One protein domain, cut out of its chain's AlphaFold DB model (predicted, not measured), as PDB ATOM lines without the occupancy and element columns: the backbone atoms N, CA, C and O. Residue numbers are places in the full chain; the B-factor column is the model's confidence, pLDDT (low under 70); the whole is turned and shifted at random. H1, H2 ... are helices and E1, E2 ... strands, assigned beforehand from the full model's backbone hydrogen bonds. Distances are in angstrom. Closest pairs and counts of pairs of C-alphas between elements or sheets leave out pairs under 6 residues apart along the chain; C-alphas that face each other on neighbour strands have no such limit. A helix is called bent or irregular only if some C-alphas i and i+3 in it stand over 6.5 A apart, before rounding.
ATOM      1  N   PHE A   3     -51.272 -27.606  -2.154       70.81
ATOM      2  CA  PHE A   3     -52.075 -26.446  -2.508       70.81
ATOM      3  C   PHE A   3     -52.712 -25.930  -1.224       70.81
ATOM      4  O   PHE A   3     -53.534 -26.613  -0.619       70.81
ATOM      5  N   LYS A   4     -52.286 -24.749  -0.780       73.50
ATOM      6  CA  LYS A   4     -52.877 -24.046   0.358       73.50
ATOM      7  C   LYS A   4     -53.093 -22.595  -0.050       73.50
ATOM      8  O   LYS A   4     -52.193 -21.995  -0.631       73.50
ATOM      9  N   ASP A   5     -54.283 -22.061   0.202       79.19
ATOM     10  CA  ASP A   5     -54.640 -20.666  -0.098       79.19
ATOM     11  C   ASP A   5     -54.386 -20.276  -1.571       79.19
ATOM     12  O   ASP A   5     -53.802 -19.234  -1.867       79.19
ATOM     13  N   ASN A   6     -54.761 -21.155  -2.511       78.69
ATOM     14  CA  ASN A   6     -54.502 -21.021  -3.956       78.69
ATOM     15  C   ASN A   6     -53.019 -20.861  -4.339       78.69
ATOM     16  O   ASN A   6     -52.698 -20.445  -5.453       78.69
ATOM     17  N   LYS A   7     -52.094 -21.218  -3.442       71.50
ATOM     18  CA  LYS A   7     -50.654 -21.198  -3.690       71.50
ATOM     19  C   LYS A   7     -50.070 -22.592  -3.541       71.50
ATOM     20  O   LYS A   7     -50.387 -23.349  -2.624       71.50
ATOM     21  N   VAL A   8     -49.152 -22.908  -4.445       72.44
ATOM     22  CA  VAL A   8     -48.298 -24.082  -4.319       72.44
ATOM     23  C   VAL A   8     -47.276 -23.787  -3.228       72.44
ATOM     24  O   VAL A   8     -46.334 -23.024  -3.433       72.44
ATOM     25  N   THR A   9     -47.456 -24.383  -2.054       66.06
ATOM     26  CA  THR A   9     -46.457 -24.334  -0.988       66.06
ATOM     27  C   THR A   9     -45.514 -25.524  -1.128       66.06
ATOM     28  O   THR A   9     -45.922 -26.688  -1.232       66.06
ATOM     29  N   TYR A  10     -44.215 -25.231  -1.153       69.19
ATOM     30  CA  TYR A  10     -43.194 -26.266  -1.101       69.19
ATOM     31  C   TYR A  10     -43.189 -26.883   0.303       69.19
ATOM     32  O   TYR A  10     -43.169 -26.158   1.297       69.19
ATOM     33  N   ASN A  11     -43.209 -28.217   0.395       71.44
ATOM     34  CA  ASN A  11     -43.348 -28.925   1.676       71.44
ATOM     35  C   ASN A  11     -42.253 -28.529   2.685       71.44
ATOM     36  O   ASN A  11     -42.506 -28.537   3.883       71.44
ATOM     37  N   GLY A  12     -41.071 -28.132   2.200       64.62
ATOM     38  CA  GLY A  12     -39.933 -27.729   3.029       64.62
ATOM     39  C   GLY A  12     -40.133 -26.472   3.884       64.62
ATOM     40  O   GLY A  12     -39.298 -26.215   4.739       64.62
ATOM     41  N   TYR A  13     -41.215 -25.708   3.693       69.00
ATOM     42  CA  TYR A  13     -41.508 -24.511   4.497       69.00
ATOM     43  C   TYR A  13     -42.585 -24.724   5.562       69.00
ATOM     44  O   TYR A  13     -42.990 -23.770   6.226       69.00
ATOM     45  N   ARG A  14     -43.090 -25.951   5.727       84.25
ATOM     46  CA  ARG A  14     -44.053 -26.226   6.791       84.25
ATOM     47  C   ARG A  14     -43.324 -26.412   8.123       84.25
ATOM     48  O   ARG A  14     -42.448 -27.267   8.241       84.25
ATOM     49  N   SER A  15     -43.706 -25.623   9.124       88.38
ATOM     50  CA  SER A  15     -43.088 -25.636  10.456       88.38
ATOM     51  C   SER A  15     -43.234 -26.979  11.177       88.38
ATOM     52  O   SER A  15     -42.313 -27.402  11.872       88.38
ATOM     53  N   ASP A  16     -44.353 -27.678  10.978       91.06
ATOM     54  CA  ASP A  16     -44.606 -29.002  11.551       91.06
ATOM     55  C   ASP A  16     -43.642 -30.069  11.003       91.06
ATOM     56  O   ASP A  16     -43.051 -30.837  11.767       91.06
ATOM     57  N   LEU A  17     -43.410 -30.073   9.688       91.75
ATOM     58  CA  LEU A  17     -42.430 -30.953   9.050       91.75
ATOM     59  C   LEU A  17     -41.002 -30.619   9.472       91.75
ATOM     60  O   LEU A  17     -40.200 -31.533   9.669       91.75
ATOM     61  N   GLU A  18     -40.677 -29.337   9.645       93.88
ATOM     62  CA  GLU A  18     -39.372 -28.937  10.165       93.88
ATOM     63  C   GLU A  18     -39.147 -29.481  11.587       93.88
ATOM     64  O   GLU A  18     -38.077 -30.022  11.882       93.88
ATOM     65  N   GLU A  19     -40.143 -29.380  12.471       95.19
ATOM     66  CA  GLU A  19     -40.027 -29.850  13.853       95.19
ATOM     67  C   GLU A  19     -39.837 -31.371  13.923       95.19
ATOM     68  O   GLU A  19     -38.912 -31.858  14.585       95.19
ATOM     69  N   ILE A  20     -40.672 -32.127  13.204       96.06
ATOM     70  CA  ILE A  20     -40.558 -33.588  13.114       96.06
ATOM     71  C   ILE A  20     -39.214 -33.964  12.485       96.06
ATOM     72  O   ILE A  20     -38.471 -34.783  13.032       96.06
ATOM     73  N   GLY A  21     -38.848 -33.313  11.382       96.56
ATOM     74  CA  GLY A  21     -37.579 -33.546  10.709       96.56
ATOM     75  C   GLY A  21     -36.383 -33.272  11.609       96.56
ATOM     76  O   GLY A  21     -35.413 -34.027  11.605       96.56
ATOM     77  N   LYS A  22     -36.460 -32.257  12.474       96.50
ATOM     78  CA  LYS A  22     -35.398 -31.939  13.433       96.50
ATOM     79  C   LYS A  22     -35.259 -33.044  14.477       96.50
ATOM     80  O   LYS A  22     -34.129 -33.411  14.805       96.50
ATOM     81  N   LYS A  23     -36.372 -33.604  14.971       97.19
ATOM     82  CA  LYS A  23     -36.360 -34.754  15.896       97.19
ATOM     83  C   LYS A  23     -35.657 -35.954  15.257       97.19
ATOM     84  O   LYS A  23     -34.776 -36.542  15.885       97.19
ATOM     85  N   TYR A  24     -35.968 -36.264  13.998       97.62
ATOM     86  CA  TYR A  24     -35.328 -37.353  13.251       97.62
ATOM     87  C   TYR A  24     -33.846 -37.078  12.977       97.62
ATOM     88  O   TYR A  24     -33.002 -37.944  13.212       97.62
ATOM     89  N   PHE A  25     -33.511 -35.862  12.547       97.62
ATOM     90  CA  PHE A  25     -32.135 -35.447  12.298       97.62
ATOM     91  C   PHE A  25     -31.261 -35.617  13.541       97.62
ATOM     92  O   PHE A  25     -30.227 -36.275  13.468       97.62
ATOM     93  N   VAL A  26     -31.689 -35.092  14.693       96.06
ATOM     94  CA  VAL A  26     -30.929 -35.201  15.947       96.06
ATOM     95  C   VAL A  26     -30.842 -36.652  16.421       96.06
ATOM     96  O   VAL A  26     -29.775 -37.101  16.841       96.06
ATOM     97  N   SER A  27     -31.946 -37.395  16.337       96.12
ATOM     98  CA  SER A  27     -32.028 -38.750  16.887       96.12
ATOM     99  C   SER A  27     -31.257 -39.775  16.066       96.12
ATOM    100  O   SER A  27     -30.610 -40.637  16.652       96.12
ATOM    101  N   TYR A  28     -31.320 -39.699  14.735       96.44
ATOM    102  CA  TYR A  28     -30.789 -40.736  13.850       96.44
ATOM    103  C   TYR A  28     -29.553 -40.308  13.083       96.44
ATOM    104  O   TYR A  28     -28.634 -41.109  12.948       96.44
ATOM    105  N   LEU A  29     -29.520 -39.076  12.568       95.00
ATOM    106  CA  LEU A  29     -28.402 -38.640  11.740       95.00
ATOM    107  C   LEU A  29     -27.284 -38.107  12.630       95.00
ATOM    108  O   LEU A  29     -26.220 -38.706  12.671       95.00
ATOM    109  N   PHE A  30     -27.537 -37.092  13.451       93.62
ATOM    110  CA  PHE A  30     -26.507 -36.406  14.237       93.62
ATOM    111  C   PHE A  30     -25.743 -37.310  15.223       93.62
ATOM    112  O   PHE A  30     -24.598 -37.031  15.583       93.62
ATOM    113  N   ASN A  31     -26.335 -38.434  15.634       95.44
ATOM    114  CA  ASN A  31     -25.648 -39.474  16.391       95.44
ATOM    115  C   ASN A  31     -24.954 -40.474  15.444       95.44
ATOM    116  O   ASN A  31     -25.608 -41.294  14.805       95.44
ATOM    117  N   LYS A  32     -23.613 -40.465  15.414       95.56
ATOM    118  CA  LYS A  32     -22.795 -41.328  14.534       95.56
ATOM    119  C   LYS A  32     -23.123 -42.824  14.624       95.56
ATOM    120  O   LYS A  32     -23.134 -43.499  13.596       95.56
ATOM    121  N   ASN A  33     -23.379 -43.342  15.824       96.81
ATOM    122  CA  ASN A  33     -23.630 -44.771  16.030       96.81
ATOM    123  C   ASN A  33     -25.019 -45.164  15.528       96.81
ATOM    124  O   ASN A  33     -25.160 -46.158  14.812       96.81
ATOM    125  N   LYS A  34     -26.034 -44.352  15.844       97.12
ATOM    126  CA  LYS A  34     -27.395 -44.558  15.333       97.12
ATOM    127  C   LYS A  34     -27.442 -44.416  13.816       97.12
ATOM    128  O   LYS A  34     -28.041 -45.258  13.158       97.12
ATOM    129  N   TYR A  35     -26.727 -43.441  13.264       97.25
ATOM    130  CA  TYR A  35     -26.597 -43.255  11.823       97.25
ATOM    131  C   TYR A  35     -25.995 -44.483  11.131       97.25
ATOM    132  O   TYR A  35     -26.557 -44.981  10.159       97.25
ATOM    133  N   LYS A  36     -24.878 -45.006  11.654       97.00
ATOM    134  CA  LYS A  36     -24.239 -46.219  11.125       97.00
ATOM    135  C   LYS A  36     -25.175 -47.428  11.206       97.00
ATOM    136  O   LYS A  36     -25.273 -48.187  10.250       97.00
ATOM    137  N   THR A  37     -25.874 -47.583  12.328       97.44
ATOM    138  CA  THR A  37     -26.841 -48.673  12.535       97.44
ATOM    139  C   THR A  37     -27.986 -48.589  11.528       97.44
ATOM    140  O   THR A  37     -28.302 -49.580  10.879       97.44
ATOM    141  N   LEU A  38     -28.559 -47.397  11.347       97.00
ATOM    142  CA  LEU A  38     -29.628 -47.148  10.385       97.00
ATOM    143  C   LEU A  38     -29.174 -47.430   8.947       97.00
ATOM    144  O   LEU A  38     -29.912 -48.043   8.182       97.00
ATOM    145  N   TRP A  39     -27.964 -46.997   8.582       96.25
ATOM    146  CA  TRP A  39     -27.397 -47.252   7.260       96.25
ATOM    147  C   TRP A  39     -27.235 -48.751   6.987       96.25
ATOM    148  O   TRP A  39     -27.721 -49.236   5.970       96.25
ATOM    149  N   ASN A  40     -26.625 -49.491   7.915       96.88
ATOM    150  CA  ASN A  40     -26.445 -50.937   7.772       96.88
ATOM    151  C   ASN A  40     -27.794 -51.663   7.659       96.88
ATOM    152  O   ASN A  40     -27.974 -52.502   6.779       96.88
ATOM    153  N   LEU A  41     -28.758 -51.296   8.511       96.81
ATOM    154  CA  LEU A  41     -30.108 -51.853   8.470       96.81
ATOM    155  C   LEU A  41     -30.768 -51.608   7.109       96.81
ATOM    156  O   LEU A  41     -31.362 -52.517   6.540       96.81
ATOM    157  N   TRP A  42     -30.636 -50.399   6.564       95.88
ATOM    158  CA  TRP A  42     -31.145 -50.094   5.234       95.88
ATOM    159  C   TRP A  42     -30.472 -50.930   4.141       95.88
ATOM    160  O   TRP A  42     -31.170 -51.455   3.276       95.88
ATOM    161  N   GLU A  43     -29.147 -51.098   4.172       95.06
ATOM    162  CA  GLU A  43     -28.440 -51.921   3.179       95.06
ATOM    163  C   GLU A  43     -28.926 -53.374   3.199       95.06
ATOM    164  O   GLU A  43     -29.152 -53.972   2.144       95.06
ATOM    165  N   ASP A  44     -29.135 -53.937   4.387       96.38
ATOM    166  CA  ASP A  44     -29.635 -55.301   4.538       96.38
ATOM    167  C   ASP A  44     -31.096 -55.431   4.110       96.38
ATOM    168  O   ASP A  44     -31.461 -56.398   3.436       96.38
ATOM    169  N   LEU A  45     -31.921 -54.434   4.415       95.31
ATOM    170  CA  LEU A  45     -33.298 -54.357   3.945       95.31
ATOM    171  C   LEU A  45     -33.391 -54.268   2.420       95.31
ATOM    172  O   LEU A  45     -34.219 -54.943   1.818       95.31
ATOM    173  N   VAL A  46     -32.508 -53.514   1.763       93.25
ATOM    174  CA  VAL A  46     -32.457 -53.461   0.295       93.25
ATOM    175  C   VAL A  46     -32.112 -54.827  -0.301       93.25
ATOM    176  O   VAL A  46     -32.747 -55.246  -1.269       93.25
ATOM    177  N   LYS A  47     -31.155 -55.565   0.279       93.19
ATOM    178  CA  LYS A  47     -30.831 -56.934  -0.170       93.19
ATOM    179  C   LYS A  47     -32.032 -57.869  -0.015       93.19
ATOM    180  O   LYS A  47     -32.341 -58.623  -0.937       93.19
ATOM    181  N   GLN A  48     -32.712 -57.809   1.131       94.12
ATOM    182  CA  GLN A  48     -33.912 -58.604   1.395       94.12
ATOM    183  C   GLN A  48     -35.041 -58.264   0.424       94.12
ATOM    184  O   GLN A  48     -35.673 -59.170  -0.110       94.12
ATOM    185  N   TYR A  49     -35.235 -56.981   0.125       92.38
ATOM    186  CA  TYR A  49     -36.231 -56.534  -0.835       92.38
ATOM    187  C   TYR A  49     -35.968 -57.099  -2.234       92.38
ATOM    188  O   TYR A  49     -36.871 -57.676  -2.831       92.38
ATOM    189  N   TYR A  50     -34.727 -57.040  -2.734       90.00
ATOM    190  CA  TYR A  50     -34.379 -57.667  -4.017       90.00
ATOM    191  C   TYR A  50     -34.553 -59.190  -3.999       90.00
ATOM    192  O   TYR A  50     -34.989 -59.767  -4.993       90.00
ATOM    193  N   LYS A  51     -34.223 -59.857  -2.886       91.94
ATOM    194  CA  LYS A  51     -34.456 -61.300  -2.737       91.94
ATOM    195  C   LYS A  51     -35.950 -61.619  -2.817       91.94
ATOM    196  O   LYS A  51     -36.329 -62.534  -3.537       91.94
ATOM    197  N   MET A  52     -36.781 -60.856  -2.112       91.75
ATOM    198  CA  MET A  52     -38.230 -61.019  -2.129       91.75
ATOM    199  C   MET A  52     -38.813 -60.723  -3.512       91.75
ATOM    200  O   MET A  52     -39.632 -61.497  -3.989       91.75
ATOM    201  N   ALA A  53     -38.340 -59.676  -4.191       89.00
ATOM    202  CA  ALA A  53     -38.740 -59.351  -5.557       89.00
ATOM    203  C   ALA A  53     -38.503 -60.525  -6.518       89.00
ATOM    204  O   ALA A  53     -39.419 -60.916  -7.229       89.00
ATOM    205  N   LYS A  54     -37.323 -61.158  -6.462       89.25
ATOM    206  CA  LYS A  54     -37.016 -62.354  -7.267       89.25
ATOM    207  C   LYS A  54     -37.915 -63.548  -6.952       89.25
ATOM    208  O   LYS A  54     -38.252 -64.317  -7.843       89.25
ATOM    209  N   VAL A  55     -38.278 -63.732  -5.682       91.06
ATOM    210  CA  VAL A  55     -39.232 -64.782  -5.294       91.06
ATOM    211  C   VAL A  55     -40.602 -64.489  -5.901       91.06
ATOM    212  O   VAL A  55     -41.205 -65.387  -6.473       91.06
ATOM    213  N   LEU A  56     -41.067 -63.240  -5.826       91.06
ATOM    214  CA  LEU A  56     -42.345 -62.823  -6.405       91.06
ATOM    215  C   LEU A  56     -42.366 -62.962  -7.936       91.06
ATOM    216  O   LEU A  56     -43.378 -63.397  -8.470       91.06
ATOM    217  N   GLU A  57     -41.259 -62.667  -8.629       87.38
ATOM    218  CA  GLU A  57     -41.108 -62.885 -10.083       87.38
ATOM    219  C   GLU A  57     -41.303 -64.343 -10.497       87.38
ATOM    220  O   GLU A  57     -41.812 -64.619 -11.580       87.38
ATOM    221  N   ALA A  58     -40.862 -65.277  -9.656       91.94
ATOM    222  CA  ALA A  58     -40.881 -66.700  -9.964       91.94
ATOM    223  C   ALA A  58     -42.234 -67.372  -9.664       91.94
ATOM    224  O   ALA A  58     -42.427 -68.535 -10.019       91.94
ATOM    225  N   ILE A  59     -43.156 -66.682  -8.990       94.00
ATOM    226  CA  ILE A  59     -44.447 -67.239  -8.581       94.00
ATOM    227  C   ILE A  59     -45.464 -67.105  -9.717       94.00
ATOM    228  O   ILE A  59     -45.773 -66.002 -10.170       94.00
ATOM    229  N   ASN A  60     -46.081 -68.222 -10.108       94.50
ATOM    230  CA  ASN A  60     -47.300 -68.186 -10.907       94.50
ATOM    231  C   ASN A  60     -48.506 -67.910  -9.996       94.50
ATOM    232  O   ASN A  60     -49.062 -68.818  -9.381       94.50
ATOM    233  N   PHE A  61     -48.933 -66.648  -9.911       93.44
ATOM    234  CA  PHE A  61     -50.046 -66.242  -9.042       93.44
ATOM    235  C   PHE A  61     -51.365 -66.971  -9.337       93.44
ATOM    236  O   PHE A  61     -52.185 -67.101  -8.434       93.44
ATOM    237  N   LYS A  62     -51.560 -67.483 -10.562       95.12
ATOM    238  CA  LYS A  62     -52.763 -68.247 -10.941       95.12
ATOM    239  C   LYS A  62     -52.838 -69.623 -10.277       95.12
ATOM    240  O   LYS A  62     -53.915 -70.199 -10.212       95.12
ATOM    241  N   GLU A  63     -51.709 -70.147  -9.810       96.69
ATOM    242  CA  GLU A  63     -51.612 -71.461  -9.166       96.69
ATOM    243  C   GLU A  63     -51.698 -71.375  -7.635       96.69
ATOM    244  O   GLU A  63     -51.739 -72.398  -6.951       96.69
ATOM    245  N   LEU A  64     -51.724 -70.165  -7.066       96.94
ATOM    246  CA  LEU A  64     -51.828 -69.993  -5.623       96.94
ATOM    247  C   LEU A  64     -53.268 -70.191  -5.143       96.94
ATOM    248  O   LEU A  64     -54.199 -69.574  -5.649       96.94
ATOM    249  N   SER A  65     -53.432 -70.977  -4.077       97.62
ATOM    250  CA  SER A  65     -54.667 -70.953  -3.289       97.62
ATOM    251  C   SER A  65     -54.825 -69.617  -2.556       97.62
ATOM    252  O   SER A  65     -53.831 -68.979  -2.195       97.62
ATOM    253  N   ASP A  66     -56.060 -69.246  -2.214       97.75
ATOM    254  CA  ASP A  66     -56.355 -68.026  -1.447       97.75
ATOM    255  C   ASP A  66     -55.564 -67.942  -0.133       97.75
ATOM    256  O   ASP A  66     -55.067 -66.881   0.254       97.75
ATOM    257  N   LYS A  67     -55.377 -69.079   0.550       98.12
ATOM    258  CA  LYS A  67     -54.589 -69.152   1.789       98.12
ATOM    259  C   LYS A  67     -53.106 -68.858   1.540       98.12
ATOM    260  O   LYS A  67     -52.483 -68.147   2.336       98.12
ATOM    261  N   ALA A  68     -52.541 -69.387   0.455       96.81
ATOM    262  CA  ALA A  68     -51.154 -69.129   0.072       96.81
ATOM    263  C   ALA A  68     -50.962 -67.663  -0.341       96.81
ATOM    264  O   ALA A  68     -50.042 -67.009   0.152       96.81
ATOM    265  N   LEU A  69     -51.878 -67.121  -1.149       96.31
ATOM    266  CA  LEU A  69     -51.873 -65.717  -1.556       96.31
ATOM    267  C   LEU A  69     -51.991 -64.773  -0.351       96.31
ATOM    268  O   LEU A  69     -51.205 -63.837  -0.221       96.31
ATOM    269  N   SER A  70     -52.914 -65.049   0.577       96.75
ATOM    270  CA  SER A  70     -53.083 -64.265   1.807       96.75
ATOM    271  C   SER A  70     -51.817 -64.272   2.667       96.75
ATOM    272  O   SER A  70     -51.405 -63.232   3.184       96.75
ATOM    273  N   THR A  71     -51.162 -65.428   2.795       97.12
ATOM    274  CA  THR A  71     -49.909 -65.560   3.554       97.12
ATOM    275  C   THR A  71     -48.778 -64.773   2.893       97.12
ATOM    276  O   THR A  71     -48.082 -64.011   3.564       97.12
ATOM    277  N   LEU A  72     -48.630 -64.903   1.571       95.25
ATOM    278  CA  LEU A  72     -47.646 -64.160   0.790       95.25
ATOM    279  C   LEU A  72     -47.849 -62.648   0.935       95.25
ATOM    280  O   LEU A  72     -46.896 -61.925   1.229       95.25
ATOM    281  N   TYR A  73     -49.093 -62.182   0.799       94.75
ATOM    282  CA  TYR A  73     -49.445 -60.774   0.947       94.75
ATOM    283  C   TYR A  73     -49.139 -60.247   2.351       94.75
ATOM    284  O   TYR A  73     -48.534 -59.187   2.476       94.75
ATOM    285  N   LYS A  74     -49.491 -60.987   3.412       96.50
ATOM    286  CA  LYS A  74     -49.191 -60.585   4.798       96.50
ATOM    287  C   LYS A  74     -47.690 -60.428   5.033       96.50
ATOM    288  O   LYS A  74     -47.271 -59.412   5.584       96.50
ATOM    289  N   ASN A  75     -46.890 -61.390   4.572       94.75
ATOM    290  CA  ASN A  75     -45.431 -61.339   4.701       94.75
ATOM    291  C   ASN A  75     -44.843 -60.154   3.926       94.75
ATOM    292  O   ASN A  75     -44.006 -59.418   4.450       94.75
ATOM    293  N   PHE A  76     -45.315 -59.940   2.695       93.38
ATOM    294  CA  PHE A  76     -44.904 -58.805   1.879       93.38
ATOM    295  C   PHE A  76     -45.275 -57.475   2.542       93.38
ATOM    296  O   PHE A  76     -44.418 -56.612   2.699       93.38
ATOM    297  N   HIS A  77     -46.520 -57.322   2.994       93.94
ATOM    298  CA  HIS A  77     -47.001 -56.115   3.659       93.94
ATOM    299  C   HIS A  77     -46.186 -55.793   4.917       93.94
ATOM    300  O   HIS A  77     -45.729 -54.666   5.069       93.94
ATOM    301  N   GLN A  78     -45.960 -56.775   5.795       95.94
ATOM    302  CA  GLN A  78     -45.142 -56.587   7.000       95.94
ATOM    303  C   GLN A  78     -43.715 -56.149   6.661       95.94
ATOM    304  O   GLN A  78     -43.182 -55.237   7.293       95.94
ATOM    305  N   PHE A  79     -43.106 -56.761   5.640       95.12
ATOM    306  CA  PHE A  79     -41.795 -56.336   5.171       95.12
ATOM    307  C   PHE A  79     -41.825 -54.891   4.666       95.12
ATOM    308  O   PHE A  79     -40.957 -54.105   5.037       95.12
ATOM    309  N   ILE A  80     -42.796 -54.537   3.816       92.69
ATOM    310  CA  ILE A  80     -42.893 -53.201   3.218       92.69
ATOM    311  C   ILE A  80     -43.137 -52.138   4.279       92.69
ATOM    312  O   ILE A  80     -42.480 -51.104   4.234       92.69
ATOM    313  N   ASP A  81     -44.007 -52.393   5.253       94.00
ATOM    314  CA  ASP A  81     -44.258 -51.467   6.356       94.00
ATOM    315  C   ASP A  81     -42.961 -51.165   7.126       94.00
ATOM    316  O   ASP A  81     -42.550 -50.010   7.275       94.00
ATOM    317  N   PHE A  82     -42.216 -52.207   7.507       95.31
ATOM    318  CA  PHE A  82     -40.921 -52.032   8.160       95.31
ATOM    319  C   PHE A  82     -39.886 -51.345   7.250       95.31
ATOM    320  O   PHE A  82     -39.176 -50.433   7.682       95.31
ATOM    321  N   PHE A  83     -39.822 -51.734   5.976       93.81
ATOM    322  CA  PHE A  83     -38.930 -51.147   4.980       93.81
ATOM    323  C   PHE A  83     -39.175 -49.642   4.813       93.81
ATOM    324  O   PHE A  83     -38.232 -48.847   4.873       93.81
ATOM    325  N   CYS A  84     -40.441 -49.245   4.660       91.56
ATOM    326  CA  CYS A  84     -40.882 -47.861   4.532       91.56
ATOM    327  C   CYS A  84     -40.500 -47.033   5.767       91.56
ATOM    328  O   CYS A  84     -39.966 -45.929   5.631       91.56
ATOM    329  N   ASN A  85     -40.675 -47.593   6.966       93.12
ATOM    330  CA  ASN A  85     -40.301 -46.925   8.212       93.12
ATOM    331  C   ASN A  85     -38.804 -46.597   8.294       93.12
ATOM    332  O   ASN A  85     -38.439 -45.558   8.840       93.12
ATOM    333  N   ILE A  86     -37.929 -47.430   7.723       95.38
ATOM    334  CA  ILE A  86     -36.483 -47.168   7.692       95.38
ATOM    335  C   ILE A  86     -36.103 -46.225   6.549       95.38
ATOM    336  O   ILE A  86     -35.310 -45.299   6.734       95.38
ATOM    337  N   VAL A  87     -36.662 -46.438   5.359       92.25
ATOM    338  CA  VAL A  87     -36.210 -45.742   4.152       92.25
ATOM    339  C   VAL A  87     -36.623 -44.272   4.090       92.25
ATOM    340  O   VAL A  87     -35.944 -43.480   3.438       92.25
ATOM    341  N   HIS A  88     -37.685 -43.886   4.802       93.56
ATOM    342  CA  HIS A  88     -38.122 -42.492   4.885       93.56
ATOM    343  C   HIS A  88     -37.390 -41.680   5.962       93.56
ATOM    344  O   HIS A  88     -37.435 -40.451   5.912       93.56
ATOM    345  N   VAL A  89     -36.646 -42.306   6.888       95.69
ATOM    346  CA  VAL A  89     -35.883 -41.583   7.930       95.69
ATOM    347  C   VAL A  89     -34.971 -40.490   7.350       95.69
ATOM    348  O   VAL A  89     -35.027 -39.367   7.855       95.69
ATOM    349  N   PRO A  90     -34.162 -40.738   6.297       94.69
ATOM    350  CA  PRO A  90     -33.306 -39.712   5.704       94.69
ATOM    351  C   PRO A  90     -34.099 -38.545   5.103       94.69
ATOM    352  O   PRO A  90     -33.688 -37.393   5.212       94.69
ATOM    353  N   GLU A  91     -35.241 -38.829   4.473       92.88
ATOM    354  CA  GLU A  91     -36.103 -37.804   3.882       92.88
ATOM    355  C   GLU A  91     -36.747 -36.930   4.958       92.88
ATOM    356  O   GLU A  91     -36.676 -35.706   4.866       92.88
ATOM    357  N   ILE A  92     -37.293 -37.553   6.006       95.06
ATOM    358  CA  ILE A  92     -37.886 -36.847   7.143       95.06
ATOM    359  C   ILE A  92     -36.824 -35.980   7.823       95.06
ATOM    360  O   ILE A  92     -37.037 -34.789   8.038       95.06
ATOM    361  N   ALA A  93     -35.649 -36.547   8.102       96.25
ATOM    362  CA  ALA A  93     -34.555 -35.835   8.748       96.25
ATOM    363  C   ALA A  93     -34.091 -34.598   7.961       96.25
ATOM    364  O   ALA A  93     -33.750 -33.585   8.572       96.25
ATOM    365  N   ASN A  94     -34.115 -34.637   6.626       94.81
ATOM    366  CA  ASN A  94     -33.721 -33.491   5.802       94.81
ATOM    367  C   ASN A  94     -34.634 -32.273   5.999       94.81
ATOM    368  O   ASN A  94     -34.120 -31.154   6.017       94.81
ATOM    369  N   TYR A  95     -35.937 -32.467   6.254       94.94
ATOM    370  CA  TYR A  95     -36.867 -31.353   6.501       94.94
ATOM    371  C   TYR A  95     -36.469 -30.490   7.705       94.94
ATOM    372  O   TYR A  95     -36.732 -29.294   7.696       94.94
ATOM    373  N   GLY A  96     -35.805 -31.052   8.721       95.50
ATOM    374  CA  GLY A  96     -35.305 -30.272   9.862       95.50
ATOM    375  C   GLY A  96     -33.794 -30.065   9.883       95.50
ATOM    376  O   GLY A  96     -33.313 -29.090  10.465       95.50
ATOM    377  N   GLY A  97     -33.033 -30.954   9.247       96.62
ATOM    378  CA  GLY A  97     -31.578 -30.893   9.185       96.62
ATOM    379  C   GLY A  97     -31.059 -29.739   8.329       96.62
ATOM    380  O   GLY A  97     -30.157 -29.021   8.769       96.62
ATOM    381  N   GLU A  98     -31.651 -29.497   7.153       96.44
ATOM    382  CA  GLU A  98     -31.231 -28.384   6.290       96.44
ATOM    383  C   GLU A  98     -31.515 -27.015   6.940       96.44
ATOM    384  O   GLU A  98     -30.571 -26.226   7.059       96.44
ATOM    385  N   PRO A  99     -32.720 -26.729   7.490       96.31
ATOM    386  CA  PRO A  99     -32.963 -25.475   8.211       96.31
ATOM    387  C   PRO A  99     -32.082 -25.311   9.455       96.31
ATOM    388  O   PRO A  99     -31.602 -24.212   9.757       96.31
ATOM    389  N   TRP A 100     -31.820 -26.402  10.184       96.75
ATOM    390  CA  TRP A 100     -30.902 -26.405  11.328       96.75
ATOM    391  C   TRP A 100     -29.478 -26.000  10.934       96.75
ATOM    392  O   TRP A 100     -28.838 -25.241  11.674       96.75
ATOM    393  N   LEU A 101     -28.997 -26.479   9.783       97.88
ATOM    394  CA  LEU A 101     -27.676 -26.154   9.250       97.88
ATOM    395  C   LEU A 101     -27.648 -24.716   8.724       97.88
ATOM    396  O   LEU A 101     -26.751 -23.954   9.087       97.88
ATOM    397  N   LEU A 102     -28.670 -24.308   7.967       97.81
ATOM    398  CA  LEU A 102     -28.802 -22.955   7.432       97.81
ATOM    399  C   LEU A 102     -28.754 -21.895   8.536       97.81
ATOM    400  O   LEU A 102     -28.007 -20.925   8.430       97.81
ATOM    401  N   ARG A 103     -29.490 -22.092   9.638       97.44
ATOM    402  CA  ARG A 103     -29.461 -21.173  10.790       97.44
ATOM    403  C   ARG A 103     -28.064 -21.005  11.381       97.44
ATOM    404  O   ARG A 103     -27.724 -19.914  11.825       97.44
ATOM    405  N   ARG A 104     -27.247 -22.060  11.396       98.00
ATOM    406  CA  ARG A 104     -25.857 -21.980  11.875       98.00
ATOM    407  C   ARG A 104     -24.956 -21.266  10.880       98.00
ATOM    408  O   ARG A 104     -24.149 -20.444  11.293       98.00
ATOM    409  N   LEU A 105     -25.135 -21.520   9.586       98.25
ATOM    410  CA  LEU A 105     -24.407 -20.812   8.534       98.25
ATOM    411  C   LEU A 105     -24.746 -19.314   8.527       98.25
ATOM    412  O   LEU A 105     -23.840 -18.501   8.384       98.25
ATOM    413  N   LYS A 106     -26.003 -18.930   8.796       98.31
ATOM    414  CA  LYS A 106     -26.419 -17.521   8.935       98.31
ATOM    415  C   LYS A 106     -25.717 -16.795  10.086       98.31
ATOM    416  O   LYS A 106     -25.423 -15.614   9.948       98.31
ATOM    417  N   LYS A 107     -25.385 -17.495  11.179       98.25
ATOM    418  CA  LYS A 107     -24.569 -16.938  12.276       98.25
ATOM    419  C   LYS A 107     -23.107 -16.700  11.881       98.25
ATOM    420  O   LYS A 107     -22.439 -15.905  12.525       98.25
ATOM    421  N   ILE A 108     -22.610 -17.399  10.859       97.81
ATOM    422  CA  ILE A 108     -21.244 -17.242  10.342       97.81
ATOM    423  C   ILE A 108     -21.208 -16.141   9.279       97.81
ATOM    424  O   ILE A 108     -20.347 -15.267   9.315       97.81
ATOM    425  N   ASN A 109     -22.125 -16.190   8.312       98.06
ATOM    426  CA  ASN A 109     -22.257 -15.183   7.267       98.06
ATOM    427  C   ASN A 109     -23.687 -15.180   6.717       98.06
ATOM    428  O   ASN A 109     -24.061 -16.060   5.941       98.06
ATOM    429  N   ILE A 110     -24.479 -14.177   7.095       97.75
ATOM    430  CA  ILE A 110     -25.888 -14.083   6.697       97.75
ATOM    431  C   ILE A 110     -26.071 -13.976   5.176       97.75
ATOM    432  O   ILE A 110     -26.949 -14.641   4.632       97.75
ATOM    433  N   GLY A 111     -25.213 -13.214   4.489       98.00
ATOM    434  CA  GLY A 111     -25.334 -12.939   3.054       98.00
ATOM    435  C   GLY A 111     -24.901 -14.091   2.145       98.00
ATOM    436  O   GLY A 111     -25.228 -14.082   0.966       98.00
ATOM    437  N   LYS A 112     -24.175 -15.086   2.674       98.25
ATOM    438  CA  LYS A 112     -23.679 -16.242   1.903       98.25
ATOM    439  C   LYS A 112     -24.154 -17.596   2.424       98.25
ATOM    440  O   LYS A 112     -23.733 -18.630   1.916       98.25
ATOM    441  N   ALA A 113     -25.016 -17.620   3.439       98.06
ATOM    442  CA  ALA A 113     -25.410 -18.858   4.108       98.06
ATOM    443  C   ALA A 113     -26.068 -19.879   3.165       98.06
ATOM    444  O   ALA A 113     -25.828 -21.074   3.317       98.06
ATOM    445  N   GLU A 114     -26.869 -19.420   2.205       97.38
ATOM    446  CA  GLU A 114     -27.558 -20.283   1.236       97.38
ATOM    447  C   GLU A 114     -26.592 -20.852   0.193       97.38
ATOM    448  O   GLU A 114     -26.567 -22.063  -0.008       97.38
ATOM    449  N   GLU A 115     -25.708 -20.015  -0.363       98.12
ATOM    450  CA  GLU A 115     -24.602 -20.453  -1.231       98.12
ATOM    451  C   GLU A 115     -23.741 -21.510  -0.515       98.12
ATOM    452  O   GLU A 115     -23.382 -22.550  -1.073       98.12
ATOM    453  N   TYR A 116     -23.432 -21.280   0.765       98.56
ATOM    454  CA  TYR A 116     -22.673 -22.235   1.566       98.56
ATOM    455  C   TYR A 116     -23.441 -23.531   1.782       98.56
ATOM    456  O   TYR A 116     -22.845 -24.601   1.672       98.56
ATOM    457  N   LEU A 117     -24.737 -23.451   2.085       98.38
ATOM    458  CA  LEU A 117     -25.584 -24.623   2.263       98.38
ATOM    459  C   LEU A 117     -25.587 -25.481   0.993       98.38
ATOM    460  O   LEU A 117     -25.345 -26.682   1.085       98.38
ATOM    461  N   GLU A 118     -25.778 -24.868  -0.176       98.06
ATOM    462  CA  GLU A 118     -25.779 -25.558  -1.468       98.06
ATOM    463  C   GLU A 118     -24.459 -26.311  -1.705       98.06
ATOM    464  O   GLU A 118     -24.461 -27.519  -1.960       98.06
ATOM    465  N   ILE A 119     -23.318 -25.634  -1.527       98.25
ATOM    466  CA  ILE A 119     -21.988 -26.240  -1.703       98.25
ATOM    467  C   ILE A 119     -21.752 -27.376  -0.697       98.25
ATOM    468  O   ILE A 119     -21.171 -28.410  -1.041       98.25
ATOM    469  N   LEU A 120     -22.150 -27.186   0.562       98.44
ATOM    470  CA  LEU A 120     -21.919 -28.159   1.628       98.44
ATOM    471  C   LEU A 120     -22.830 -29.383   1.487       98.44
ATOM    472  O   LEU A 120     -22.396 -30.493   1.792       98.44
ATOM    473  N   LEU A 121     -24.064 -29.223   1.018       97.81
ATOM    474  CA  LEU A 121     -25.006 -30.330   0.860       97.81
ATOM    475  C   LEU A 121     -24.858 -31.076  -0.468       97.81
ATOM    476  O   LEU A 121     -25.263 -32.239  -0.545       97.81
ATOM    477  N   ALA A 122     -24.201 -30.478  -1.467       96.88
ATOM    478  CA  ALA A 122     -23.900 -31.118  -2.743       96.88
ATOM    479  C   ALA A 122     -23.311 -32.538  -2.552       96.88
ATOM    480  O   ALA A 122     -22.281 -32.707  -1.884       96.88
ATOM    481  N   PRO A 123     -23.951 -33.587  -3.108       95.44
ATOM    482  CA  PRO A 123     -23.451 -34.953  -3.012       95.44
ATOM    483  C   PRO A 123     -22.069 -35.129  -3.647       95.44
ATOM    484  O   PRO A 123     -21.799 -34.636  -4.738       95.44
ATOM    485  N   VAL A 124     -21.211 -35.917  -2.994       95.12
ATOM    486  CA  VAL A 124     -19.858 -36.267  -3.477       95.12
ATOM    487  C   VAL A 124     -19.782 -37.672  -4.092       95.12
ATOM    488  O   VAL A 124     -18.704 -38.244  -4.223       95.12
ATOM    489  N   LYS A 125     -20.935 -38.252  -4.428       94.56
ATOM    490  CA  LYS A 125     -21.078 -39.558  -5.080       94.56
ATOM    491  C   LYS A 125     -21.887 -39.381  -6.366       94.56
ATOM    492  O   LYS A 125     -22.736 -38.490  -6.425       94.56
ATOM    493  N   CYS A 126     -21.656 -40.242  -7.361       93.44
ATOM    494  CA  CYS A 126     -22.441 -40.251  -8.594       93.44
ATOM    495  C   CYS A 126     -23.938 -40.375  -8.285       93.44
ATOM    496  O   CYS A 126     -24.360 -41.174  -7.440       93.44
ATOM    497  N   SER A 127     -24.745 -39.608  -9.012       92.94
ATOM    498  CA  SER A 127     -26.160 -39.931  -9.173       92.94
ATOM    499  C   SER A 127     -26.322 -41.215  -9.992       92.94
ATOM    500  O   SER A 127     -25.410 -41.624 -10.708       92.94
ATOM    501  N   PHE A 128     -27.491 -41.849  -9.913       92.00
ATOM    502  CA  PHE A 128     -27.761 -43.043 -10.715       92.00
ATOM    503  C   PHE A 128     -27.805 -42.741 -12.224       92.00
ATOM    504  O   PHE A 128     -27.427 -43.609 -12.994       92.00
ATOM    505  N   VAL A 197     -16.374 -37.472 -13.527       90.50
ATOM    506  CA  VAL A 197     -15.381 -37.742 -12.470       90.50
ATOM    507  C   VAL A 197     -14.772 -36.444 -11.925       90.50
ATOM    508  O   VAL A 197     -14.597 -36.286 -10.709       90.50
ATOM    509  N   GLN A 198     -14.473 -35.491 -12.807       94.44
ATOM    510  CA  GLN A 198     -13.921 -34.188 -12.453       94.44
ATOM    511  C   GLN A 198     -14.919 -33.382 -11.624       94.44
ATOM    512  O   GLN A 198     -14.532 -32.867 -10.580       94.44
ATOM    513  N   GLN A 199     -16.197 -33.350 -12.001       94.31
ATOM    514  CA  GLN A 199     -17.244 -32.646 -11.262       94.31
ATOM    515  C   GLN A 199     -17.353 -33.155  -9.821       94.31
ATOM    516  O   GLN A 199     -17.404 -32.362  -8.884       94.31
ATOM    517  N   ILE A 200     -17.329 -34.474  -9.610       93.88
ATOM    518  CA  ILE A 200     -17.363 -35.065  -8.262       93.88
ATOM    519  C   ILE A 200     -16.124 -34.662  -7.454       93.88
ATOM    520  O   ILE A 200     -16.223 -34.280  -6.282       93.88
ATOM    521  N   THR A 201     -14.952 -34.711  -8.088       95.94
ATOM    522  CA  THR A 201     -13.677 -34.329  -7.467       95.94
ATOM    523  C   THR A 201     -13.660 -32.847  -7.091       95.94
ATOM    524  O   THR A 201     -13.260 -32.484  -5.982       95.94
ATOM    525  N   GLU A 202     -14.145 -31.983  -7.981       97.31
ATOM    526  CA  GLU A 202     -14.277 -30.547  -7.764       97.31
ATOM    527  C   GLU A 202     -15.272 -30.233  -6.652       97.31
ATOM    528  O   GLU A 202     -14.944 -29.438  -5.776       97.31
ATOM    529  N   THR A 203     -16.433 -30.890  -6.612       96.44
ATOM    530  CA  THR A 203     -17.409 -30.748  -5.521       96.44
ATOM    531  C   THR A 203     -16.781 -31.121  -4.179       96.44
ATOM    532  O   THR A 203     -16.854 -30.348  -3.221       96.44
ATOM    533  N   LYS A 204     -16.059 -32.248  -4.109       97.12
ATOM    534  CA  LYS A 204     -15.334 -32.663  -2.897       97.12
ATOM    535  C   LYS A 204     -14.281 -31.629  -2.480       97.12
ATOM    536  O   LYS A 204     -14.170 -31.307  -1.294       97.12
ATOM    537  N   LYS A 205     -13.526 -31.082  -3.438       98.12
ATOM    538  CA  LYS A 205     -12.518 -30.037  -3.195       98.12
ATOM    539  C   LYS A 205     -13.162 -28.736  -2.710       98.12
ATOM    540  O   LYS A 205     -12.723 -28.200  -1.695       98.12
ATOM    541  N   LYS A 206     -14.215 -28.257  -3.382       98.19
ATOM    542  CA  LYS A 206     -14.983 -27.053  -3.018       98.19
ATOM    543  C   LYS A 206     -15.531 -27.169  -1.597       98.19
ATOM    544  O   LYS A 206     -15.263 -26.293  -0.779       98.19
ATOM    545  N   LYS A 207     -16.176 -28.293  -1.270       98.25
ATOM    546  CA  LYS A 207     -16.698 -28.586   0.071       98.25
ATOM    547  C   LYS A 207     -15.599 -28.553   1.136       98.25
ATOM    548  O   LYS A 207     -15.714 -27.820   2.115       98.25
ATOM    549  N   LYS A 208     -14.483 -29.264   0.921       98.12
ATOM    550  CA  LYS A 208     -13.335 -29.276   1.848       98.12
ATOM    551  C   LYS A 208     -12.730 -27.882   2.045       98.12
ATOM    552  O   LYS A 208     -12.405 -27.505   3.169       98.12
ATOM    553  N   ASN A 209     -12.571 -27.120   0.965       98.56
ATOM    554  CA  ASN A 209     -12.037 -25.761   1.017       98.56
ATOM    555  C   ASN A 209     -12.970 -24.825   1.789       98.56
ATOM    556  O   ASN A 209     -12.493 -24.034   2.598       98.56
ATOM    557  N   LEU A 210     -14.284 -24.949   1.591       98.56
ATOM    558  CA  LEU A 210     -15.273 -24.141   2.296       98.56
ATOM    559  C   LEU A 210     -15.307 -24.457   3.799       98.56
ATOM    560  O   LEU A 210     -15.262 -23.534   4.606       98.56
ATOM    561  N   VAL A 211     -15.274 -25.742   4.180       98.44
ATOM    562  CA  VAL A 211     -15.172 -26.175   5.589       98.44
ATOM    563  C   VAL A 211     -13.961 -25.534   6.277       98.44
ATOM    564  O   VAL A 211     -14.088 -24.997   7.377       98.44
ATOM    565  N   LYS A 212     -12.796 -25.552   5.613       98.44
ATOM    566  CA  LYS A 212     -11.565 -24.925   6.122       98.44
ATOM    567  C   LYS A 212     -11.687 -23.405   6.213       98.44
ATOM    568  O   LYS A 212     -11.351 -22.836   7.245       98.44
ATOM    569  N   LYS A 213     -12.174 -22.763   5.147       98.38
ATOM    570  CA  LYS A 213     -12.324 -21.303   5.055       98.38
ATOM    571  C   LYS A 213     -13.219 -20.754   6.166       98.38
ATOM    572  O   LYS A 213     -12.880 -19.747   6.770       98.38
ATOM    573  N   LEU A 214     -14.336 -21.426   6.437       98.25
ATOM    574  CA  LEU A 214     -15.301 -21.015   7.459       98.25
ATOM    575  C   LEU A 214     -14.944 -21.503   8.868       98.25
ATOM    576  O   LEU A 214     -15.668 -21.189   9.806       98.25
ATOM    577  N   LYS A 215     -13.864 -22.288   9.017       98.25
ATOM    578  CA  LYS A 215     -13.456 -22.922  10.282       98.25
ATOM    579  C   LYS A 215     -14.630 -23.632  10.973       98.25
ATOM    580  O   LYS A 215     -14.845 -23.465  12.172       98.25
ATOM    581  N   LEU A 216     -15.418 -24.396  10.206       98.12
ATOM    582  CA  LEU A 216     -16.658 -24.984  10.720       98.12
ATOM    583  C   LEU A 216     -16.373 -25.896  11.927       98.12
ATOM    584  O   LEU A 216     -15.485 -26.747  11.834       98.12
ATOM    585  N   PRO A 217     -17.123 -25.787  13.035       97.88
ATOM    586  CA  PRO A 217     -16.974 -26.694  14.166       97.88
ATOM    587  C   PRO A 217     -17.325 -28.148  13.800       97.88
ATOM    588  O   PRO A 217     -18.003 -28.418  12.805       97.88
ATOM    589  N   ARG A 218     -16.840 -29.110  14.599       97.50
ATOM    590  CA  ARG A 218     -16.958 -30.556  14.305       97.50
ATOM    591  C   ARG A 218     -18.405 -31.035  14.168       97.50
ATOM    592  O   ARG A 218     -18.670 -31.940  13.384       97.50
ATOM    593  N   ASP A 219     -19.318 -30.450  14.929       97.06
ATOM    594  CA  ASP A 219     -20.738 -30.793  14.923       97.06
ATOM    595  C   ASP A 219     -21.416 -30.340  13.612       97.06
ATOM    596  O   ASP A 219     -22.163 -31.103  13.002       97.06
ATOM    597  N   ILE A 220     -21.068 -29.152  13.101       98.06
ATOM    598  CA  ILE A 220     -21.499 -28.677  11.778       98.06
ATOM    599  C   ILE A 220     -20.918 -29.556  10.670       98.06
ATOM    600  O   ILE A 220     -21.646 -29.936   9.756       98.06
ATOM    601  N   GLN A 221     -19.631 -29.908  10.744       98.12
ATOM    602  CA  GLN A 221     -19.010 -30.805   9.761       98.12
ATOM    603  C   GLN A 221     -19.720 -32.165   9.717       98.12
ATOM    604  O   GLN A 221     -20.032 -32.661   8.637       98.12
ATOM    605  N   LEU A 222     -20.049 -32.725  10.884       97.69
ATOM    606  CA  LEU A 222     -20.805 -33.969  10.985       97.69
ATOM    607  C   LEU A 222     -22.179 -33.866  10.311       97.69
ATOM    608  O   LEU A 222     -22.524 -34.721   9.497       97.69
ATOM    609  N   ALA A 223     -22.933 -32.802  10.607       97.62
ATOM    610  CA  ALA A 223     -24.224 -32.540   9.975       97.62
ATOM    611  C   ALA A 223     -24.103 -32.445   8.450       97.62
ATOM    612  O   ALA A 223     -24.878 -33.057   7.722       97.62
ATOM    613  N   VAL A 224     -23.106 -31.705   7.967       97.94
ATOM    614  CA  VAL A 224     -22.818 -31.518   6.542       97.94
ATOM    615  C   VAL A 224     -22.519 -32.843   5.837       97.94
ATOM    616  O   VAL A 224     -22.973 -33.065   4.710       97.94
ATOM    617  N   ASP A 225     -21.745 -33.725   6.465       97.19
ATOM    618  CA  ASP A 225     -21.400 -35.024   5.887       97.19
ATOM    619  C   ASP A 225     -22.616 -35.952   5.838       97.19
ATOM    620  O   ASP A 225     -22.885 -36.574   4.806       97.19
ATOM    621  N   GLN A 226     -23.392 -35.998   6.919       97.31
ATOM    622  CA  GLN A 226     -24.567 -36.857   7.024       97.31
ATOM    623  C   GLN A 226     -25.704 -36.391   6.118       97.31
ATOM    624  O   GLN A 226     -26.233 -37.205   5.367       97.31
ATOM    625  N   LEU A 227     -26.027 -35.094   6.103       97.06
ATOM    626  CA  LEU A 227     -27.081 -34.548   5.243       97.06
ATOM    627  C   LEU A 227     -26.747 -34.754   3.762       97.06
ATOM    628  O   LEU A 227     -27.549 -35.302   3.008       97.06
ATOM    629  N   SER A 228     -25.514 -34.439   3.359       96.94
ATOM    630  CA  SER A 228     -25.042 -34.688   1.991       96.94
ATOM    631  C   SER A 228     -25.128 -36.169   1.602       96.94
ATOM    632  O   SER A 228     -25.558 -36.499   0.492       96.94
ATOM    633  N   HIS A 229     -24.797 -37.082   2.524       96.31
ATOM    634  CA  HIS A 229     -24.978 -38.511   2.282       96.31
ATOM    635  C   HIS A 229     -26.453 -38.906   2.178       96.31
ATOM    636  O   HIS A 229     -26.803 -39.670   1.285       96.31
ATOM    637  N   THR A 230     -27.333 -38.375   3.027       95.56
ATOM    638  CA  THR A 230     -28.769 -38.683   2.965       95.56
ATOM    639  C   THR A 230     -29.451 -38.162   1.701       95.56
ATOM    640  O   THR A 230     -30.344 -38.821   1.173       95.56
ATOM    641  N   ILE A 231     -28.989 -37.038   1.143       94.56
ATOM    642  CA  ILE A 231     -29.445 -36.546  -0.166       94.56
ATOM    643  C   ILE A 231     -29.074 -37.546  -1.269       94.56
ATOM    644  O   ILE A 231     -29.893 -37.832  -2.147       94.56
ATOM    645  N   TRP A 232     -27.859 -38.099  -1.230       94.69
ATOM    646  CA  TRP A 232     -27.455 -39.173  -2.141       94.69
ATOM    647  C   TRP A 232     -28.258 -40.458  -1.906       94.69
ATOM    648  O   TRP A 232     -28.758 -41.049  -2.860       94.69
ATOM    649  N   TRP A 233     -28.440 -40.854  -0.649       93.56
ATOM    650  CA  TRP A 233     -29.204 -42.035  -0.255       93.56
ATOM    651  C   TRP A 233     -30.639 -41.980  -0.797       93.56
ATOM    652  O   TRP A 233     -31.076 -42.929  -1.446       93.56
ATOM    653  N   ARG A 234     -31.335 -40.841  -0.676       90.25
ATOM    654  CA  ARG A 234     -32.679 -40.647  -1.255       90.25
ATOM    655  C   ARG A 234     -32.720 -40.937  -2.762       90.25
ATOM    656  O   ARG A 234     -33.696 -41.492  -3.258       90.25
ATOM    657  N   LYS A 235     -31.654 -40.609  -3.500       88.50
ATOM    658  CA  LYS A 235     -31.563 -40.922  -4.938       88.50
ATOM    659  C   LYS A 235     -31.426 -42.426  -5.197       88.50
ATOM    660  O   LYS A 235     -31.941 -42.906  -6.197       88.50
ATOM    661  N   ILE A 236     -30.762 -43.179  -4.317       86.88
ATOM    662  CA  ILE A 236     -30.687 -44.645  -4.432       86.88
ATOM    663  C   ILE A 236     -32.002 -45.300  -4.027       86.88
ATOM    664  O   ILE A 236     -32.395 -46.293  -4.623       86.88
ATOM    665  N   TYR A 237     -32.707 -44.755  -3.040       84.69
ATOM    666  CA  TYR A 237     -34.027 -45.261  -2.684       84.69
ATOM    667  C   TYR A 237     -34.977 -45.259  -3.889       84.69
ATOM    668  O   TYR A 237     -35.607 -46.278  -4.163       84.69
ATOM    669  N   ALA A 238     -34.993 -44.175  -4.670       83.94
ATOM    670  CA  ALA A 238     -35.765 -44.116  -5.911       83.94
ATOM    671  C   ALA A 238     -35.433 -45.285  -6.859       83.94
ATOM    672  O   ALA A 238     -36.338 -45.895  -7.419       83.94
ATOM    673  N   ARG A 239     -34.152 -45.670  -6.968       85.38
ATOM    674  CA  ARG A 239     -33.735 -46.870  -7.712       85.38
ATOM    675  C   ARG A 239     -34.383 -48.146  -7.184       85.38
ATOM    676  O   ARG A 239     -34.784 -48.985  -7.980       85.38
ATOM    677  N   VAL A 240     -34.446 -48.308  -5.867       85.12
ATOM    678  CA  VAL A 240     -35.006 -49.513  -5.244       85.12
ATOM    679  C   VAL A 240     -36.506 -49.608  -5.521       85.12
ATOM    680  O   VAL A 240     -36.947 -50.633  -6.028       85.12
ATOM    681  N   ILE A 241     -37.267 -48.533  -5.285       83.94
ATOM    682  CA  ILE A 241     -38.716 -48.518  -5.551       83.94
ATOM    683  C   ILE A 241     -38.982 -48.767  -7.032       83.94
ATOM    684  O   ILE A 241     -39.690 -49.696  -7.406       83.94
ATOM    685  N   PHE A 242     -38.407 -47.936  -7.901       83.81
ATOM    686  CA  PHE A 242     -38.777 -47.945  -9.308       83.81
ATOM    687  C   PHE A 242     -38.219 -49.148 -10.062       83.81
ATOM    688  O   PHE A 242     -38.839 -49.580 -11.033       83.81
ATOM    689  N   GLY A 243     -37.085 -49.694  -9.619       76.94
ATOM    690  CA  GLY A 243     -36.495 -50.893 -10.202       76.94
ATOM    691  C   GLY A 243     -37.273 -52.166  -9.897       76.94
ATOM    692  O   GLY A 243     -37.239 -53.082 -10.709       76.94
ATOM    693  N   VAL A 244     -37.996 -52.214  -8.773       72.25
ATOM    694  CA  VAL A 244     -38.774 -53.397  -8.378       72.25
ATOM    695  C   VAL A 244     -40.262 -53.241  -8.667       72.25
ATOM    696  O   VAL A 244     -40.902 -54.217  -9.020       72.25
ATOM    697  N   CYS A 245     -40.850 -52.045  -8.628       64.44
ATOM    698  CA  CYS A 245     -42.283 -51.890  -8.922       64.44
ATOM    699  C   CYS A 245     -42.686 -52.308 -10.352       64.44
ATOM    700  O   CYS A 245     -43.852 -52.613 -10.583       64.44
ATOM    701  N   ASN A 246     -41.748 -52.379 -11.302       60.12
ATOM    702  CA  ASN A 246     -42.014 -52.892 -12.652       60.12
ATOM    703  C   ASN A 246     -42.210 -54.421 -12.714       60.12
ATOM    704  O   ASN A 246     -42.654 -54.922 -13.744       60.12
ATOM    705  N   ILE A 247     -41.899 -55.137 -11.633       54.34
ATOM    706  CA  ILE A 247     -41.960 -56.599 -11.537       54.34
ATOM    707  C   ILE A 247     -43.398 -57.105 -11.364       54.34
ATOM    708  O   ILE A 247     -43.744 -58.173 -11.852       54.34
TER     709      ILE A 247
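Overview. This is residues 3 to 128 and 197 to 247 of the 250 residues of an uncharacterized protein of Candidatus Uhrbacteria bacterium CG10_big_fil_rev_8_21_14_0_10_48_11 (UniProt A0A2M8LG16). A long, loose helical body: H3 and H4 follow each other nearly in line along the longest axis, with H2 folded back beside H3 at one end and the long helix H7 running beside H4. H1 crosses H4 about perpendicularly, while H5 folds back along H4 and H6 packs on H5 at the other end; residues 4 to 10 stick out. The printed part has 177 residues, with one named strand and seven named helices in the order E1, H1 to H7; the class is mostly helix. It is loose, with a radius of gyration of the C-alphas of 20.0 A and spans of 65 by 44 by 31 A.

Arrangement. H7, residues 218 to 245, is the hub. H4, residues 89 to 108, touches it at a shallow tilt of 30 degrees, opposite ways; the closest C-alphas, of Pro 90 and Thr 230, are 5.4 A apart. H4 has a kink of 36 degrees near residue 96. H1, residues 15 to 29, touches H4 about perpendicular at 83 degrees, with the closest C-alphas, of Lys 22 and Gly 96, 3.9 A apart. H5, residues 110 to 121, forms a hairpin with H4, the closest C-alphas being those of Leu 105 and Ala 113 at 4.9 A. H6, residues 197 to 213, touches H5 at a steep tilt of 42 degrees; the closest C-alphas, of Leu 120 and Lys 207, are 5.5 A apart. H2, residues 32 to 58, and H3, residues 66 to 87, form a hairpin, with the closest C-alphas, of Leu 45 and Phe 83, 6.6 A apart. H2 and H7 only just touch, with 3 pairs of C-alphas within 8 A, the closest those of Ala 53 and Val 244 at 6.6 A. H3 and H4 meet only through their link. Every O i to N i+4 pair is within hydrogen-bond range in H1, H2, H3 and H6, against 12 of 16 in H4, 6 of 8 in H5 and 22 of 24 in H7.

Along the chain. H7 is 40.4 A long, from C-alpha 218 at (-16.958, -30.556, 14.305) to C-alpha 245 at (-42.283, -51.890, -8.922). H2 measures 39.6 A, H3 30.6 A, H4 28.5 A, H6 24.2 A, H1 19.7 A and H5 17.3 A. H5 is irregular: C-alphas 111 and 114 are 7.9 A apart. E1, residues 7 to 9, begins at C-alpha 7 (-50.654, -21.198, -3.690), is 5.9 A long and pairs with no named strand.

Size, cuts and confidence. The C-alphas farthest apart, of Ser 65 and Lys 213, are 65.8 A apart. Residues 129 to 196 are not printed; C-alphas 128 and 197 are 13.6 A apart across this cut. Of the links printed whole, H2 to H3 is short and the others are tight. Mean pLDDT of the printed part is 92.8; residues 9 to 10, 12 to 13 and 245 to 247 are under 70.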